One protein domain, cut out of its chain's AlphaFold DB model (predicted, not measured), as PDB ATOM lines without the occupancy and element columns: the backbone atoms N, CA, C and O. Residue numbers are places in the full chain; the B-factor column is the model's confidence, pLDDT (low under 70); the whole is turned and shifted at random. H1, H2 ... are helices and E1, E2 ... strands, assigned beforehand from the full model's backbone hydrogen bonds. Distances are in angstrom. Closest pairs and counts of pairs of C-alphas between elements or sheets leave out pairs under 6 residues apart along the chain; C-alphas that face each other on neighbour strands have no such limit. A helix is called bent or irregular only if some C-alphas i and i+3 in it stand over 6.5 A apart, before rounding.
ATOM      1  N   ARG A  17     210.950 216.888 239.175       83.62
ATOM      2  CA  ARG A  17     210.008 217.969 238.844       83.62
ATOM      3  C   ARG A  17     208.558 217.591 239.158       83.62
ATOM      4  O   ARG A  17     207.765 218.451 239.527       83.62
ATOM      5  N   VAL A  18     208.182 216.332 238.934       87.56
ATOM      6  CA  VAL A  18     206.827 215.853 239.243       87.56
ATOM      7  C   VAL A  18     206.646 215.669 240.749       87.56
ATOM      8  O   VAL A  18     205.591 216.041 241.253       87.56
ATOM      9  N   SER A  19     207.657 215.168 241.465       86.69
ATOM     10  CA  SER A  19     207.595 215.027 242.922       86.69
ATOM     11  C   SER A  19     207.410 216.374 243.608       86.69
ATOM     12  O   SER A  19     206.527 216.478 244.444       86.69
ATOM     13  N   ASP A  20     208.138 217.413 243.187       87.62
ATOM     14  CA  ASP A  20     208.005 218.754 243.773       87.62
ATOM     15  C   ASP A  20     206.568 219.290 243.625       87.62
ATOM     16  O   ASP A  20     205.978 219.784 244.580       87.62
ATOM     17  N   LYS A  21     205.946 219.102 242.451       90.19
ATOM     18  CA  LYS A  21     204.543 219.495 242.225       90.19
ATOM     19  C   LYS A  21     203.548 218.708 243.075       90.19
ATOM     20  O   LYS A  21     202.499 219.247 243.418       90.19
ATOM     21  N   ILE A  22     203.833 217.433 243.335       91.94
ATOM     22  CA  ILE A  22     203.001 216.600 244.207       91.94
ATOM     23  C   ILE A  22     203.122 217.080 245.648       91.94
ATOM     24  O   ILE A  22     202.088 217.256 246.282       91.94
ATOM     25  N   SER A  23     204.334 217.349 246.137       89.62
ATOM     26  CA  SER A  23     204.544 217.872 247.489       89.62
ATOM     27  C   SER A  23     203.840 219.219 247.680       89.62
ATOM     28  O   SER A  23     203.075 219.373 248.625       89.62
ATOM     29  N   ASP A  24     203.972 220.150 246.725       91.06
ATOM     30  CA  ASP A  24     203.277 221.447 246.772       91.06
ATOM     31  C   ASP A  24     201.743 221.296 246.787       91.06
ATOM     32  O   ASP A  24     201.020 222.084 247.404       91.06
ATOM     33  N   ALA A  25     201.211 220.313 246.051       93.19
ATOM     34  CA  ALA A  25     199.782 220.024 246.038       93.19
ATOM     35  C   ALA A  25     199.327 219.375 247.352       93.19
ATOM     36  O   ALA A  25     198.261 219.725 247.859       93.19
ATOM     37  N   ALA A  26     200.132 218.466 247.904       94.38
ATOM     38  CA  ALA A  26     199.877 217.812 249.177       94.38
ATOM     39  C   ALA A  26     199.865 218.826 250.326       94.38
ATOM     40  O   ALA A  26     198.925 218.814 251.106       94.38
ATOM     41  N   GLU A  27     200.817 219.758 250.384       92.25
ATOM     42  CA  GLU A  27     200.851 220.825 251.397       92.25
ATOM     43  C   GLU A  27     199.587 221.702 251.357       92.25
ATOM     44  O   GLU A  27     198.953 221.965 252.376       92.25
ATOM     45  N   LYS A  28     199.142 222.103 250.161       93.88
ATOM     46  CA  LYS A  28     197.915 222.908 250.020       93.88
ATOM     47  C   LYS A  28     196.659 222.142 250.421       93.88
ATOM     48  O   LYS A  28     195.777 222.704 251.066       93.88
ATOM     49  N   LEU A  29     196.550 220.887 249.990       95.38
ATOM     50  CA  LEU A  29     195.406 220.037 250.317       95.38
ATOM     51  C   LEU A  29     195.381 219.682 251.804       95.38
ATOM     52  O   LEU A  29     194.302 219.649 252.384       95.38
ATOM     53  N   GLU A  30     196.548 219.469 252.412       94.81
ATOM     54  CA  GLU A  30     196.705 219.257 253.850       94.81
ATOM     55  C   GLU A  30     196.073 220.402 254.631       94.81
ATOM     56  O   GLU A  30     195.170 220.151 255.425       94.81
ATOM     57  N   GLY A  31     196.452 221.647 254.333       94.44
ATOM     58  CA  GLY A  31     195.928 222.802 255.055       94.44
ATOM     59  C   GLY A  31     194.412 222.955 254.919       94.44
ATOM     60  O   GLY A  31     193.737 223.288 255.891       94.44
ATOM     61  N   ILE A  32     193.856 222.666 253.735       95.94
ATOM     62  CA  ILE A  32     192.403 222.715 253.493       95.94
ATOM     63  C   ILE A  32     191.679 221.630 254.294       95.94
ATOM     64  O   ILE A  32     190.688 221.919 254.966       95.94
ATOM     65  N   ILE A  33     192.153 220.385 254.212       96.38
ATOM     66  CA  ILE A  33     191.518 219.239 254.870       96.38
ATOM     67  C   ILE A  33     191.622 219.384 256.386       96.38
ATOM     68  O   ILE A  33     190.614 219.231 257.069       96.38
ATOM     69  N   ARG A  34     192.797 219.748 256.909       95.75
ATOM     70  CA  ARG A  34     193.007 219.974 258.340       95.75
ATOM     71  C   ARG A  34     192.112 221.092 258.868       95.75
ATOM     72  O   ARG A  34     191.402 220.868 259.838       95.75
ATOM     73  N   ALA A  35     192.071 222.251 258.207       95.62
ATOM     74  CA  ALA A  35     191.199 223.350 258.630       95.62
ATOM     75  C   ALA A  35     189.716 222.943 258.633       95.62
ATOM     76  O   ALA A  35     188.948 223.375 259.493       95.62
ATOM     77  N   LYS A  36     189.299 222.098 257.681       97.12
ATOM     78  CA  LYS A  36     187.929 221.589 257.646       97.12
ATOM     79  C   LYS A  36     187.652 220.587 258.766       97.12
ATOM     80  O   LYS A  36     186.591 220.665 259.367       97.12
ATOM     81  N   MET A  37     188.593 219.692 259.062       96.62
ATOM     82  CA  MET A  37     188.509 218.788 260.211       96.62
ATOM     83  C   MET A  37     188.409 219.566 261.529       96.62
ATOM     84  O   MET A  37     187.505 219.303 262.309       96.62
ATOM     85  N   GLU A  38     189.254 220.583 261.731       95.25
ATOM     86  CA  GLU A  38     189.206 221.466 262.908       95.25
ATOM     87  C   GLU A  38     187.841 222.157 263.048       95.25
ATOM     88  O   GLU A  38     187.277 222.187 264.137       95.25
ATOM     89  N   ALA A  39     187.284 222.677 261.948       95.69
ATOM     90  CA  ALA A  39     185.981 223.344 261.951       95.69
ATOM     91  C   ALA A  39     184.804 222.405 262.268       95.69
ATOM     92  O   ALA A  39     183.776 222.870 262.751       95.69
ATOM     93  N   LEU A  40     184.948 221.112 261.971       96.12
ATOM     94  CA  LEU A  40     183.963 220.074 262.282       96.12
ATOM     95  C   LEU A  40     184.266 219.354 263.606       96.12
ATOM     96  O   LEU A  40     183.571 218.405 263.943       96.12
ATOM     97  N   GLU A  41     185.297 219.790 264.343       94.88
ATOM     98  CA  GLU A  41     185.786 219.155 265.577       94.88
ATOM     99  C   GLU A  41     186.196 217.675 265.402       94.88
ATOM    100  O   GLU A  41     186.227 216.892 266.352       94.88
ATOM    101  N   GLU A  42     186.588 217.297 264.183       94.62
ATOM    102  CA  GLU A  42     187.005 215.941 263.830       94.62
ATOM    103  C   GLU A  42     188.514 215.753 264.001       94.62
ATOM    104  O   GLU A  42     189.332 216.504 263.472       94.62
ATOM    105  N   THR A  43     188.905 214.697 264.715       90.81
ATOM    106  CA  THR A  43     190.327 214.403 264.998       90.81
ATOM    107  C   THR A  43     190.895 213.270 264.148       90.81
ATOM    108  O   THR A  43     192.116 213.166 264.004       90.81
ATOM    109  N   GLU A  44     190.029 212.448 263.549       93.94
ATOM    110  CA  GLU A  44     190.388 211.293 262.728       93.94
ATOM    111  C   GLU A  44     189.416 211.161 261.550       93.94
ATOM    112  O   GLU A  44     188.204 211.248 261.715       93.94
ATOM    113  N   ILE A  45     189.938 210.907 260.352       94.38
ATOM    114  CA  ILE A  45     189.128 210.610 259.171       94.38
ATOM    115  C   ILE A  45     189.782 209.508 258.347       94.38
ATOM    116  O   ILE A  45     191.006 209.413 258.258       94.38
ATOM    117  N   SER A  46     188.969 208.658 257.724       92.38
ATOM    118  CA  SER A  46     189.466 207.563 256.893       92.38
ATOM    119  C   SER A  46     189.024 207.697 255.441       92.38
ATOM    120  O   SER A  46     187.902 208.099 255.138       92.38
ATOM    121  N   ALA A  47     189.922 207.341 254.527       90.69
ATOM    122  CA  ALA A  47     189.651 207.282 253.098       90.69
ATOM    123  C   ALA A  47     190.520 206.203 252.451       90.69
ATOM    124  O   ALA A  47     191.703 206.091 252.753       90.69
ATOM    125  N   ASN A  48     189.929 205.396 251.563       89.06
ATOM    126  CA  ASN A  48     190.632 204.383 250.763       89.06
ATOM    127  C   ASN A  48     191.546 203.429 251.567       89.06
ATOM    128  O   ASN A  48     192.560 202.955 251.062       89.06
ATOM    129  N   GLY A  49     191.170 203.114 252.812       86.62
ATOM    130  CA  GLY A  49     191.939 202.226 253.693       86.62
ATOM    131  C   GLY A  49     193.099 202.905 254.430       86.62
ATOM    132  O   GLY A  49     193.864 202.223 255.106       86.62
ATOM    133  N   HIS A  50     193.221 204.227 254.326       89.19
ATOM    134  CA  HIS A  50     194.147 205.041 255.101       89.19
ATOM    135  C   HIS A  50     193.404 205.829 256.177       89.19
ATOM    136  O   HIS A  50     192.254 206.229 255.981       89.19
ATOM    137  N   ILE A  51     194.084 206.063 257.298       91.62
ATOM    138  CA  ILE A  51     193.590 206.882 258.402       91.62
ATOM    139  C   ILE A  51     194.451 208.140 258.490       91.62
ATOM    140  O   ILE A  51     195.684 208.067 258.449       91.62
ATOM    141  N   TYR A  52     193.782 209.281 258.599       93.06
ATOM    142  CA  TYR A  52     194.365 210.608 258.703       93.06
ATOM    143  C   TYR A  52     193.954 211.233 260.025       93.06
ATOM    144  O   TYR A  52     192.785 211.181 260.398       93.06
ATOM    145  N   ILE A  53     194.915 211.829 260.719       93.25
ATOM    146  CA  ILE A  53     194.706 212.471 262.014       93.25
ATOM    147  C   ILE A  53     195.316 213.862 262.029       93.25
ATOM    148  O   ILE A  53     196.315 214.118 261.351       93.25
ATOM    149  N   ILE A  54     194.760 214.732 262.864       92.44
ATOM    150  CA  ILE A  54     195.442 215.965 263.247       92.44
ATOM    151  C   ILE A  54     196.486 215.600 264.305       92.44
ATOM    152  O   ILE A  54     196.162 215.151 265.403       92.44
ATOM    153  N   SER A  55     197.757 215.766 263.954       89.31
ATOM    154  CA  SER A  55     198.901 215.527 264.830       89.31
ATOM    155  C   SER A  55     199.564 216.847 265.189       89.31
ATOM    156  O   SER A  55     199.607 217.777 264.387       89.31
ATOM    157  N   LYS A  56     200.128 216.923 266.393       88.75
ATOM    158  CA  LYS A  56     200.803 218.116 266.901       88.75
ATOM    159  C   LYS A  56     202.288 217.852 267.089       88.75
ATOM    160  O   LYS A  56     202.657 217.021 267.921       88.75
ATOM    161  N   VAL A  57     203.154 218.577 266.373       85.56
ATOM    162  CA  VAL A  57     204.581 218.626 266.733       85.56
ATOM    163  C   VAL A  57     204.732 219.562 267.917       85.56
ATOM    164  O   VAL A  57     204.122 220.631 267.957       85.56
ATOM    165  N   ARG A  58     205.638 219.230 268.833       86.31
ATOM    166  CA  ARG A  58     206.129 220.177 269.829       86.31
ATOM    167  C   ARG A  58     207.649 220.149 269.895       86.31
ATOM    168  O   ARG A  58     208.245 219.088 270.044       86.31
ATOM    169  N   SER A  59     208.254 221.329 269.826       87.12
ATOM    170  CA  SER A  59     209.677 221.552 270.081       87.12
ATOM    171  C   SER A  59     209.908 221.889 271.560       87.12
ATOM    172  O   SER A  59     209.049 222.486 272.218       87.12
ATOM    173  N   ASN A  60     211.104 221.594 272.076       84.69
ATOM    174  CA  ASN A  60     211.542 222.014 273.412       84.69
ATOM    175  C   ASN A  60     211.670 223.539 273.556       84.69
ATOM    176  O   ASN A  60     211.696 224.051 274.671       84.69
ATOM    177  N   SER A  61     211.705 224.273 272.440       83.56
ATOM    178  CA  SER A  61     211.629 225.741 272.422       83.56
ATOM    179  C   SER A  61     210.267 226.293 272.873       83.56
ATOM    180  O   SER A  61     210.141 227.492 273.107       83.56
ATOM    181  N   GLY A  62     209.245 225.439 273.000       83.44
ATOM    182  CA  GLY A  62     207.873 225.834 273.320       83.44
ATOM    183  C   GLY A  62     206.991 226.065 272.091       83.44
ATOM    184  O   GLY A  62     205.778 226.173 272.247       83.44
ATOM    185  N   HIS A  63     207.566 226.071 270.886       87.19
ATOM    186  CA  HIS A  63     206.808 226.110 269.638       87.19
ATOM    187  C   HIS A  63     206.087 224.782 269.373       87.19
ATOM    188  O   HIS A  63     206.607 223.698 269.657       87.19
ATOM    189  N   SER A  64     204.885 224.873 268.808       88.94
ATOM    190  CA  SER A  64     204.100 223.724 268.363       88.94
ATOM    191  C   SER A  64     203.329 224.068 267.102       88.94
ATOM    192  O   SER A  64     202.783 225.166 267.021       88.94
ATOM    193  N   GLU A  65     203.227 223.113 266.191       88.50
ATOM    194  CA  GLU A  65     202.423 223.222 264.976       88.50
ATOM    195  C   GLU A  65     201.587 221.959 264.801       88.50
ATOM    196  O   GLU A  65     201.998 220.867 265.205       88.50
ATOM    197  N   GLU A  66     200.396 222.132 264.244       89.56
ATOM    198  CA  GLU A  66     199.480 221.046 263.918       89.56
ATOM    199  C   GLU A  66     199.563 220.755 262.426       89.56
ATOM    200  O   GLU A  66     199.681 221.664 261.603       89.56
ATOM    201  N   CYS A  67     199.533 219.475 262.084       89.44
ATOM    202  CA  CYS A  67     199.555 219.008 260.713       89.44
ATOM    203  C   CYS A  67     198.639 217.801 260.556       89.44
ATOM    204  O   CYS A  67     198.322 217.096 261.519       89.44
ATOM    205  N   LEU A  68     198.304 217.484 259.314       92.81
ATOM    206  CA  LEU A  68     197.736 216.188 258.992       92.81
ATOM    207  C   LEU A  68     198.833 215.120 258.941       92.81
ATOM    208  O   LEU A  68     199.838 215.252 258.237       92.81
ATOM    209  N   ALA A  69     198.635 214.035 259.675       91.44
ATOM    210  CA  ALA A  69     199.496 212.863 259.633       91.44
ATOM    211  C   ALA A  69     198.701 211.632 259.199       91.44
ATOM    212  O   ALA A  69     197.499 211.531 259.446       91.44
ATOM    213  N   ARG A  70     199.383 210.689 258.551       89.38
ATOM    214  CA  ARG A  70     198.799 209.428 258.092       89.38
ATOM    215  C   ARG A  70     199.469 208.243 258.766       89.38
ATOM    216  O   ARG A  70     200.695 208.210 258.871       89.38
ATOM    217  N   TYR A  71     198.685 207.228 259.111       83.12
ATOM    218  CA  TYR A  71     199.192 205.900 259.448       83.12
ATOM    219  C   TYR A  71     198.348 204.811 258.764       83.12
ATOM    220  O   TYR A  71     197.154 204.990 258.523       83.12
ATOM    221  N   LYS A  72     198.968 203.677 258.405       68.44
ATOM    222  CA  LYS A  72     198.244 202.510 257.856       68.44
ATOM    223  C   LYS A  72     197.671 201.613 258.948       68.44
ATOM    224  O   LYS A  72     196.647 200.970 258.747       68.44
ATOM    225  N   SER A  73     198.325 201.584 260.104       69.00
ATOM    226  CA  SER A  73     197.878 200.907 261.318       69.00
ATOM    227  C   SER A  73     198.368 201.694 262.537       69.00
ATOM    228  O   SER A  73     199.354 202.422 262.437       69.00
ATOM    229  N   ARG A  74     197.673 201.599 263.679       65.81
ATOM    230  CA  ARG A  74     197.996 202.392 264.889       65.81
ATOM    231  C   ARG A  74     199.387 202.104 265.467       65.81
ATOM    232  O   ARG A  74     199.879 202.895 266.264       65.81
ATOM    233  N   ASP A  75     200.004 201.002 265.050       68.31
ATOM    234  CA  ASP A  75     201.344 200.588 265.466       68.31
ATOM    235  C   ASP A  75     202.451 201.101 264.522       68.31
ATOM    236  O   ASP A  75     203.637 200.896 264.784       68.31
ATOM    237  N   GLU A  76     202.093 201.762 263.415       68.50
ATOM    238  CA  GLU A  76     203.046 202.315 262.452       68.50
ATOM    239  C   GLU A  76     203.409 203.775 262.754       68.50
ATOM    240  O   GLU A  76     202.609 204.568 263.253       68.50
ATOM    241  N   GLN A  77     204.644 204.141 262.406       70.44
ATOM    242  CA  GLN A  77     205.117 205.518 262.488       70.44
ATOM    243  C   GLN A  77     204.262 206.421 261.590       70.44
ATOM    244  O   GLN A  77     204.039 206.121 260.417       70.44
ATOM    245  N   CYS A  78     203.803 207.539 262.147       78.38
ATOM    246  CA  CYS A  78     203.023 208.529 261.415       78.38
ATOM    247  C   CYS A  78     203.877 209.232 260.351       78.38
ATOM    248  O   CYS A  78     204.984 209.689 260.637       78.38
ATOM    249  N   GLU A  79     203.332 209.361 259.143       85.88
ATOM    250  CA  GLU A  79     203.919 210.120 258.036       85.88
ATOM    251  C   GLU A  79     203.254 211.503 257.953       85.88
ATOM    252  O   GLU A  79     202.036 211.597 257.794       85.88
ATOM    253  N   TRP A  80     204.044 212.574 258.067       89.62
ATOM    254  CA  TRP A  80     203.552 213.952 258.186       89.62
ATOM    255  C   TRP A  80     203.351 214.560 256.792       89.62
ATOM    256  O   TRP A  80     204.318 214.773 256.059       89.62
ATOM    257  N   ILE A  81     202.100 214.783 256.387       91.38
ATOM    258  CA  ILE A  81     201.739 215.165 255.014       91.38
ATOM    259  C   ILE A  81     202.121 216.620 254.736       91.38
ATOM    260  O   ILE A  81     201.862 217.486 255.560       91.38
ATOM    261  N   GLY A  82     202.715 216.899 253.570       84.19
ATOM    262  CA  GLY A  82     203.094 218.262 253.171       84.19
ATOM    263  C   GLY A  82     204.330 218.809 253.891       84.19
ATOM    264  O   GLY A  82     204.733 219.944 253.656       84.19
ATOM    265  N   TRP A  83     204.960 218.009 254.754       85.56
ATOM    266  CA  TRP A  83     206.159 218.388 255.489       85.56
ATOM    267  C   TRP A  83     207.392 217.715 254.899       85.56
ATOM    268  O   TRP A  83     207.375 216.544 254.526       85.56
ATOM    269  N   ARG A  84     208.509 218.447 254.881       82.25
ATOM    270  CA  ARG A  84     209.832 217.876 254.597       82.25
ATOM    271  C   ARG A  84     210.476 217.416 255.896       82.25
ATOM    272  O   ARG A  84     210.326 218.075 256.923       82.25
ATOM    273  N   SER A  85     211.230 216.318 255.847       87.00
ATOM    274  CA  SER A  85     211.938 215.834 257.032       87.00
ATOM    275  C   SER A  85     212.968 216.854 257.511       87.00
ATOM    276  O   SER A  85     213.839 217.272 256.744       87.00
ATOM    277  N   GLN A  86     212.851 217.267 258.769       86.50
ATOM    278  CA  GLN A  86     213.657 218.336 259.350       86.50
ATOM    279  C   GLN A  86     213.663 218.274 260.877       86.50
ATOM    280  O   GLN A  86     212.799 217.654 261.496       86.50
ATOM    281  N   TYR A  87     214.614 218.980 261.489       87.31
ATOM    282  CA  TYR A  87     214.559 219.296 262.913       87.31
ATOM    283  C   TYR A  87     213.615 220.472 263.142       87.31
ATOM    284  O   TYR A  87     213.873 221.586 262.674       87.31
ATOM    285  N   PHE A  88     212.517 220.224 263.847       85.81
ATOM    286  CA  PHE A  88     211.475 221.220 264.051       85.81
ATOM    287  C   PHE A  88     212.001 222.419 264.843       85.81
ATOM    288  O   PHE A  88     212.566 222.256 265.926       85.81
ATOM    289  N   CYS A  89     211.842 223.627 264.298       84.06
ATOM    290  CA  CYS A  89     212.357 224.872 264.885       84.06
ATOM    291  C   CYS A  89     213.858 224.828 265.255       84.06
ATOM    292  O   CYS A  89     214.284 225.510 266.185       84.06
ATOM    293  N   GLY A  90     214.668 224.015 264.564       82.38
ATOM    294  CA  GLY A  90     216.090 223.842 264.891       82.38
ATOM    295  C   GLY A  90     216.358 223.067 266.189       82.38
ATOM    296  O   GLY A  90     217.497 223.033 266.653       82.38
ATOM    297  N   ASP A  91     215.342 222.433 266.779       87.50
ATOM    298  CA  ASP A  91     215.513 221.533 267.915       87.50
ATOM    299  C   ASP A  91     216.008 220.168 267.434       87.50
ATOM    300  O   ASP A  91     215.250 219.348 266.915       87.50
ATOM    301  N   PHE A  92     217.298 219.912 267.644       86.75
ATOM    302  CA  PHE A  92     217.957 218.670 267.236       86.75
ATOM    303  C   PHE A  92     217.447 217.412 267.961       86.75
ATOM    304  O   PHE A  92     217.808 216.302 267.571       86.75
ATOM    305  N   HIS A  93     216.595 217.557 268.980       83.88
ATOM    306  CA  HIS A  93     215.906 216.437 269.629       83.88
ATOM    307  C   HIS A  93     214.521 216.157 269.025       83.88
ATOM    308  O   HIS A  93     213.906 215.149 269.365       83.88
ATOM    309  N   CYS A  94     214.025 217.022 268.135       82.69
ATOM    310  CA  CYS A  94     212.698 216.934 267.534       82.69
ATOM    311  C   CYS A  94     212.816 216.729 266.016       82.69
ATOM    312  O   CYS A  94     212.678 217.662 265.224       82.69
ATOM    313  N   TRP A  95     213.124 215.497 265.605       86.81
ATOM    314  CA  TRP A  95     213.138 215.124 264.192       86.81
ATOM    315  C   TRP A  95     211.724 214.801 263.709       86.81
ATOM    316  O   TRP A  95     211.072 213.904 264.244       86.81
ATOM    317  N   ILE A  96     211.275 215.504 262.672       84.38
ATOM    318  CA  ILE A  96     210.041 215.195 261.956       84.38
ATOM    319  C   ILE A  96     210.403 214.361 260.735       84.38
ATOM    320  O   ILE A  96     211.236 214.768 259.923       84.38
ATOM    321  N   GLU A  97     209.739 213.218 260.579       85.25
ATOM    322  CA  GLU A  97     209.775 212.456 259.336       85.25
ATOM    323  C   GLU A  97     208.609 212.884 258.441       85.25
ATOM    324  O   GLU A  97     207.454 212.506 258.649       85.25
ATOM    325  N   GLY A  98     208.936 213.716 257.453       86.25
ATOM    326  CA  GLY A  98     208.000 214.152 256.431       86.25
ATOM    327  C   GLY A  98     207.538 212.996 255.550       86.25
ATOM    328  O   GLY A  98     208.257 212.010 255.351       86.25
ATOM    329  N   ALA A  99     206.335 213.121 255.000       87.12
ATOM    330  CA  ALA A  99     205.787 212.145 254.079       87.12
ATOM    331  C   ALA A  99     206.694 211.976 252.855       87.12
ATOM    332  O   ALA A  99     207.168 212.927 252.236       87.12
ATOM    333  N   LYS A 100     206.928 210.720 252.472       88.69
ATOM    334  CA  LYS A 100     207.644 210.412 251.231       88.69
ATOM    335  C   LYS A 100     206.740 210.738 250.044       88.69
ATOM    336  O   LYS A 100     205.525 210.605 250.137       88.69
ATOM    337  N   THR A 101     207.320 211.020 248.877       87.44
ATOM    338  CA  THR A 101     206.552 211.351 247.659       87.44
ATOM    339  C   THR A 101     205.456 210.332 247.346       87.44
ATOM    340  O   THR A 101     204.377 210.698 246.903       87.44
ATOM    341  N   ARG A 102     205.697 209.039 247.591       89.12
ATOM    342  CA  ARG A 102     204.671 208.002 247.407       89.12
ATOM    343  C   ARG A 102     203.446 208.231 248.301       89.12
ATOM    344  O   ARG A 102     202.325 208.117 247.823       89.12
ATOM    345  N   THR A 103     203.676 208.544 249.568       90.44
ATOM    346  CA  THR A 103     202.647 208.857 250.567       90.44
ATOM    347  C   THR A 103     201.886 210.116 250.167       90.44
ATOM    348  O   THR A 103     200.662 210.136 250.239       90.44
ATOM    349  N   GLU A 104     202.581 211.132 249.654       92.19
ATOM    350  CA  GLU A 104     201.946 212.345 249.132       92.19
ATOM    351  C   GLU A 104     201.100 212.072 247.880       92.19
ATOM    352  O   GLU A 104     199.997 212.591 247.769       92.19
ATOM    353  N   VAL A 105     201.557 211.211 246.959       92.50
ATOM    354  CA  VAL A 105     200.745 210.772 245.809       92.50
ATOM    355  C   VAL A 105     199.478 210.056 246.281       92.50
ATOM    356  O   VAL A 105     198.394 210.331 245.772       92.50
ATOM    357  N   GLU A 106     199.605 209.137 247.241       92.44
ATOM    358  CA  GLU A 106     198.466 208.425 247.833       92.44
ATOM    359  C   GLU A 106     197.488 209.426 248.480       92.44
ATOM    360  O   GLU A 106     196.306 209.410 248.159       92.44
ATOM    361  N   PHE A 107     197.983 210.388 249.265       94.88
ATOM    362  CA  PHE A 107     197.162 211.451 249.848       94.88
ATOM    363  C   PHE A 107     196.452 212.324 248.805       94.88
ATOM    364  O   PHE A 107     195.255 212.574 248.928       94.88
ATOM    365  N   VAL A 108     197.150 212.759 247.754       94.62
ATOM    366  CA  VAL A 108     196.544 213.555 246.675       94.62
ATOM    367  C   VAL A 108     195.429 212.770 245.972       94.62
ATOM    368  O   VAL A 108     194.403 213.350 245.618       94.62
ATOM    369  N   ASN A 109     195.587 211.453 245.807       94.06
ATOM    370  CA  ASN A 109     194.536 210.594 245.254       94.06
ATOM    371  C   ASN A 109     193.342 210.447 246.211       94.06
ATOM    372  O   ASN A 109     192.192 210.408 245.764       94.06
ATOM    373  N   ASP A 110     193.604 210.399 247.515       95.06
ATOM    374  CA  ASP A 110     192.587 210.231 248.556       95.06
ATOM    375  C   ASP A 110     191.842 211.531 248.881       95.06
ATOM    376  O   ASP A 110     190.715 211.483 249.372       95.06
ATOM    377  N   ALA A 111     192.411 212.691 248.541       95.00
ATOM    378  CA  ALA A 111     191.875 214.013 248.863       95.00
ATOM    379  C   ALA A 111     190.400 214.188 248.475       95.00
ATOM    380  O   ALA A 111     189.615 214.747 249.239       95.00
ATOM    381  N   LYS A 112     189.983 213.663 247.314       95.94
ATOM    382  CA  LYS A 112     188.573 213.719 246.902       95.94
ATOM    383  C   LYS A 112     187.670 212.921 247.846       95.94
ATOM    384  O   LYS A 112     186.595 213.400 248.193       95.94
ATOM    385  N   ALA A 113     188.086 211.719 248.236       96.31
ATOM    386  CA  ALA A 113     187.319 210.873 249.145       96.31
ATOM    387  C   ALA A 113     187.279 211.469 250.561       96.31
ATOM    388  O   ALA A 113     186.226 211.449 251.191       96.31
ATOM    389  N   LEU A 114     188.383 212.071 251.015       96.31
ATOM    390  CA  LEU A 114     188.452 212.795 252.288       96.31
ATOM    391  C   LEU A 114     187.470 213.967 252.328       96.31
ATOM    392  O   LEU A 114     186.665 214.064 253.248       96.31
ATOM    393  N   LEU A 115     187.469 214.815 251.298       96.75
ATOM    394  CA  LEU A 115     186.545 215.950 251.217       96.75
ATOM    395  C   LEU A 115     185.080 215.502 251.157       96.75
ATOM    396  O   LEU A 115     184.229 216.127 251.775       96.75
ATOM    397  N   GLN A 116     184.783 214.400 250.464       96.88
ATOM    398  CA  GLN A 116     183.434 213.824 250.445       96.88
ATOM    399  C   GLN A 116     183.009 213.247 251.798       96.88
ATOM    400  O   GLN A 116     181.822 213.241 252.108       96.88
ATOM    401  N   ALA A 117     183.944 212.713 252.582       96.44
ATOM    402  CA  ALA A 117     183.653 212.249 253.930       96.44
ATOM    403  C   ALA A 117     183.386 213.437 254.874       96.44
ATOM    404  O   ALA A 117     182.399 213.404 255.601       96.44
ATOM    405  N   LEU A 118     184.172 214.514 254.778       97.19
ATOM    406  CA  LEU A 118     183.943 215.755 255.533       97.19
ATOM    407  C   LEU A 118     182.610 216.427 255.176       97.19
ATOM    408  O   LEU A 118     181.897 216.871 256.067       97.19
ATOM    409  N   ASP A 119     182.251 216.464 253.892       97.81
ATOM    410  CA  ASP A 119     180.976 217.016 253.410       97.81
ATOM    411  C   ASP A 119     179.760 216.279 253.999       97.81
ATOM    412  O   ASP A 119     178.766 216.897 254.381       97.81
ATOM    413  N   LYS A 120     179.854 214.951 254.143       96.75
ATOM    414  CA  LYS A 120     178.806 214.154 254.797       96.75
ATOM    415  C   LYS A 120     178.671 214.496 256.277       96.75
ATOM    416  O   LYS A 120     177.551 214.727 256.717       96.75
ATOM    417  N   ILE A 121     179.792 214.556 256.999       96.88
ATOM    418  CA  ILE A 121     179.816 214.916 258.425       96.88
ATOM    419  C   ILE A 121     179.195 216.301 258.616       96.88
ATOM    420  O   ILE A 121     178.293 216.475 259.427       96.88
ATOM    421  N   GLU A 122     179.608 217.281 257.812       97.62
ATOM    422  CA  GLU A 122     179.051 218.632 257.866       97.62
ATOM    423  C   GLU A 122     177.548 218.659 257.578       97.62
ATOM    424  O   GLU A 122     176.803 219.336 258.281       97.62
ATOM    425  N   THR A 123     177.092 217.916 256.568       97.62
ATOM    426  CA  THR A 123     175.665 217.837 256.227       97.62
ATOM    427  C   THR A 123     174.843 217.250 257.378       97.62
ATOM    428  O   THR A 123     173.738 217.723 257.648       97.62
ATOM    429  N   GLU A 124     175.367 216.229 258.059       96.69
ATOM    430  CA  GLU A 124     174.721 215.612 259.221       96.69
ATOM    431  C   GLU A 124     174.662 216.590 260.403       96.69
ATOM    432  O   GLU A 124     173.572 216.858 260.910       96.69
ATOM    433  N   LEU A 125     175.789 217.217 260.758       95.38
ATOM    434  CA  LEU A 125     175.868 218.215 261.831       95.38
ATOM    435  C   LEU A 125     174.969 219.432 261.574       95.38
ATOM    436  O   LEU A 125     174.298 219.919 262.483       95.38
ATOM    437  N   ALA A 126     174.923 219.923 260.333       96.31
ATOM    438  CA  ALA A 126     174.071 221.047 259.954       96.31
ATOM    439  C   ALA A 126     172.589 220.709 260.144       96.31
ATOM    440  O   ALA A 126     171.842 221.502 260.715       96.31
ATOM    441  N   LYS A 127     172.176 219.509 259.728       96.94
ATOM    442  CA  LYS A 127     170.801 219.046 259.909       96.94
ATOM    443  C   LYS A 127     170.441 218.907 261.390       96.94
ATOM    444  O   LYS A 127     169.378 219.359 261.798       96.94
ATOM    445  N   GLU A 128     171.324 218.320 262.196       95.50
ATOM    446  CA  GLU A 128     171.114 218.200 263.643       95.50
ATOM    447  C   GLU A 128     170.978 219.571 264.318       95.50
ATOM    448  O   GLU A 128     170.106 219.762 265.167       95.50
ATOM    449  N   ALA A 129     171.791 220.550 263.908       93.38
ATOM    450  CA  ALA A 129     171.708 221.917 264.409       93.38
ATOM    451  C   ALA A 129     170.394 222.612 264.006       93.38
ATOM    452  O   ALA A 129     169.773 223.275 264.839       93.38
TER     453      ALA A 129
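This is residues 17 to 129 of the 142 residues of an uncharacterized protein of Porphyromonas gulae (UniProt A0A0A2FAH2). A small sheet of three strands, E1, E2 and E3, in which E2 and E3 both bend, has helix H1 crossing one of its faces. The bent helix H2 packs on H1: its first arm, H2a, crosses the first half of H1, and its second arm, H2b, passes the E1 edge of the sheet and runs on to the end of the printed part. A long stretch without named elements, residues 72 to 100, links E3 to H2. The printed part has 113 residues, with elements in the order H1 E1 E2 E3 H2; the sheet runs E1 E2 E3, all antiparallel, and the class is mixed, helices and strands. The whole is compact, with a radius of gyration of the C-alphas of 14.7 A, and spans 48 by 35 by 26 A.

Strands E1, residues 44 to 47, E2, residues 50 to 58, and E3, residues 64 to 71, form a meander, each strand the antiparallel neighbour of the one before. The hairpin E1 and E2 has N 45 and O 52 within hydrogen-bond range at 2.9 A; the hairpin E2 and E3 has N 55 and O 67 at 2.8 A. E2 bends by 51 degrees at residue 54, and E3 by 59 degrees at residue 68. Helix H1, residues 17 to 39, is on the sheet at a height of 8.8 A, over E2 and E3, and runs across the strands, at 83 degrees to E2 on the local plane. Its closest C-alphas to E3 are those of Glu 30 and Leu 68, 6.1 A apart. H2, residues 101 to 129, was assigned as one helix by its hydrogen bonds but is bent, with C-alphas 109 and 112 6.9 A apart; its arms are H2a, residues 101 to 109, and H2b, residues 112 to 129, at a steep tilt of 48 degrees. With residues 19 to 29 alone, H1 touches H2a, closest at the C-alphas of Ala 26 and Glu 104, 5.8 A, at a steep tilt of 54 degrees, the same way. With residues 33 to 37 alone, H1 touches residues 114 to 118 of H2b, closest at the C-alphas of Ile 33 and Leu 115, 7.0 A, at a shallow tilt of 11 degrees, the same way. H1, H2a and H2b with the sheet E1 E2 E3 make two layers, that is, helices on one face of a sheet. Every O i to N i+4 pair is within hydrogen-bond range in H2a and H2b; in H1, 18 of 19 are.

E1 is 10.5 A from first to last C-alpha, E2 24.3 A and E3 20.5 A. H1 is 33.8 A long and begins at C-alpha 17, (210.008, 217.969, 238.844). H2a is 12.3 A long, and H2b, 25.7 A, ends at C-alpha 129, (171.708, 221.917, 264.409).

The C-alphas of Phe 92 and Lys 127 are the two farthest apart, at 47.7 A. The printed part has no cut. The link from E3 to H2 is long, with 29 residues; in it, residues 86 to 87 pair with 95 to 96, and residues 79 to 80 with 69 to 70 of E3, both antiparallel. Residues 72 to 76 have pLDDT under 70, against a mean of 89.8 for the printed part.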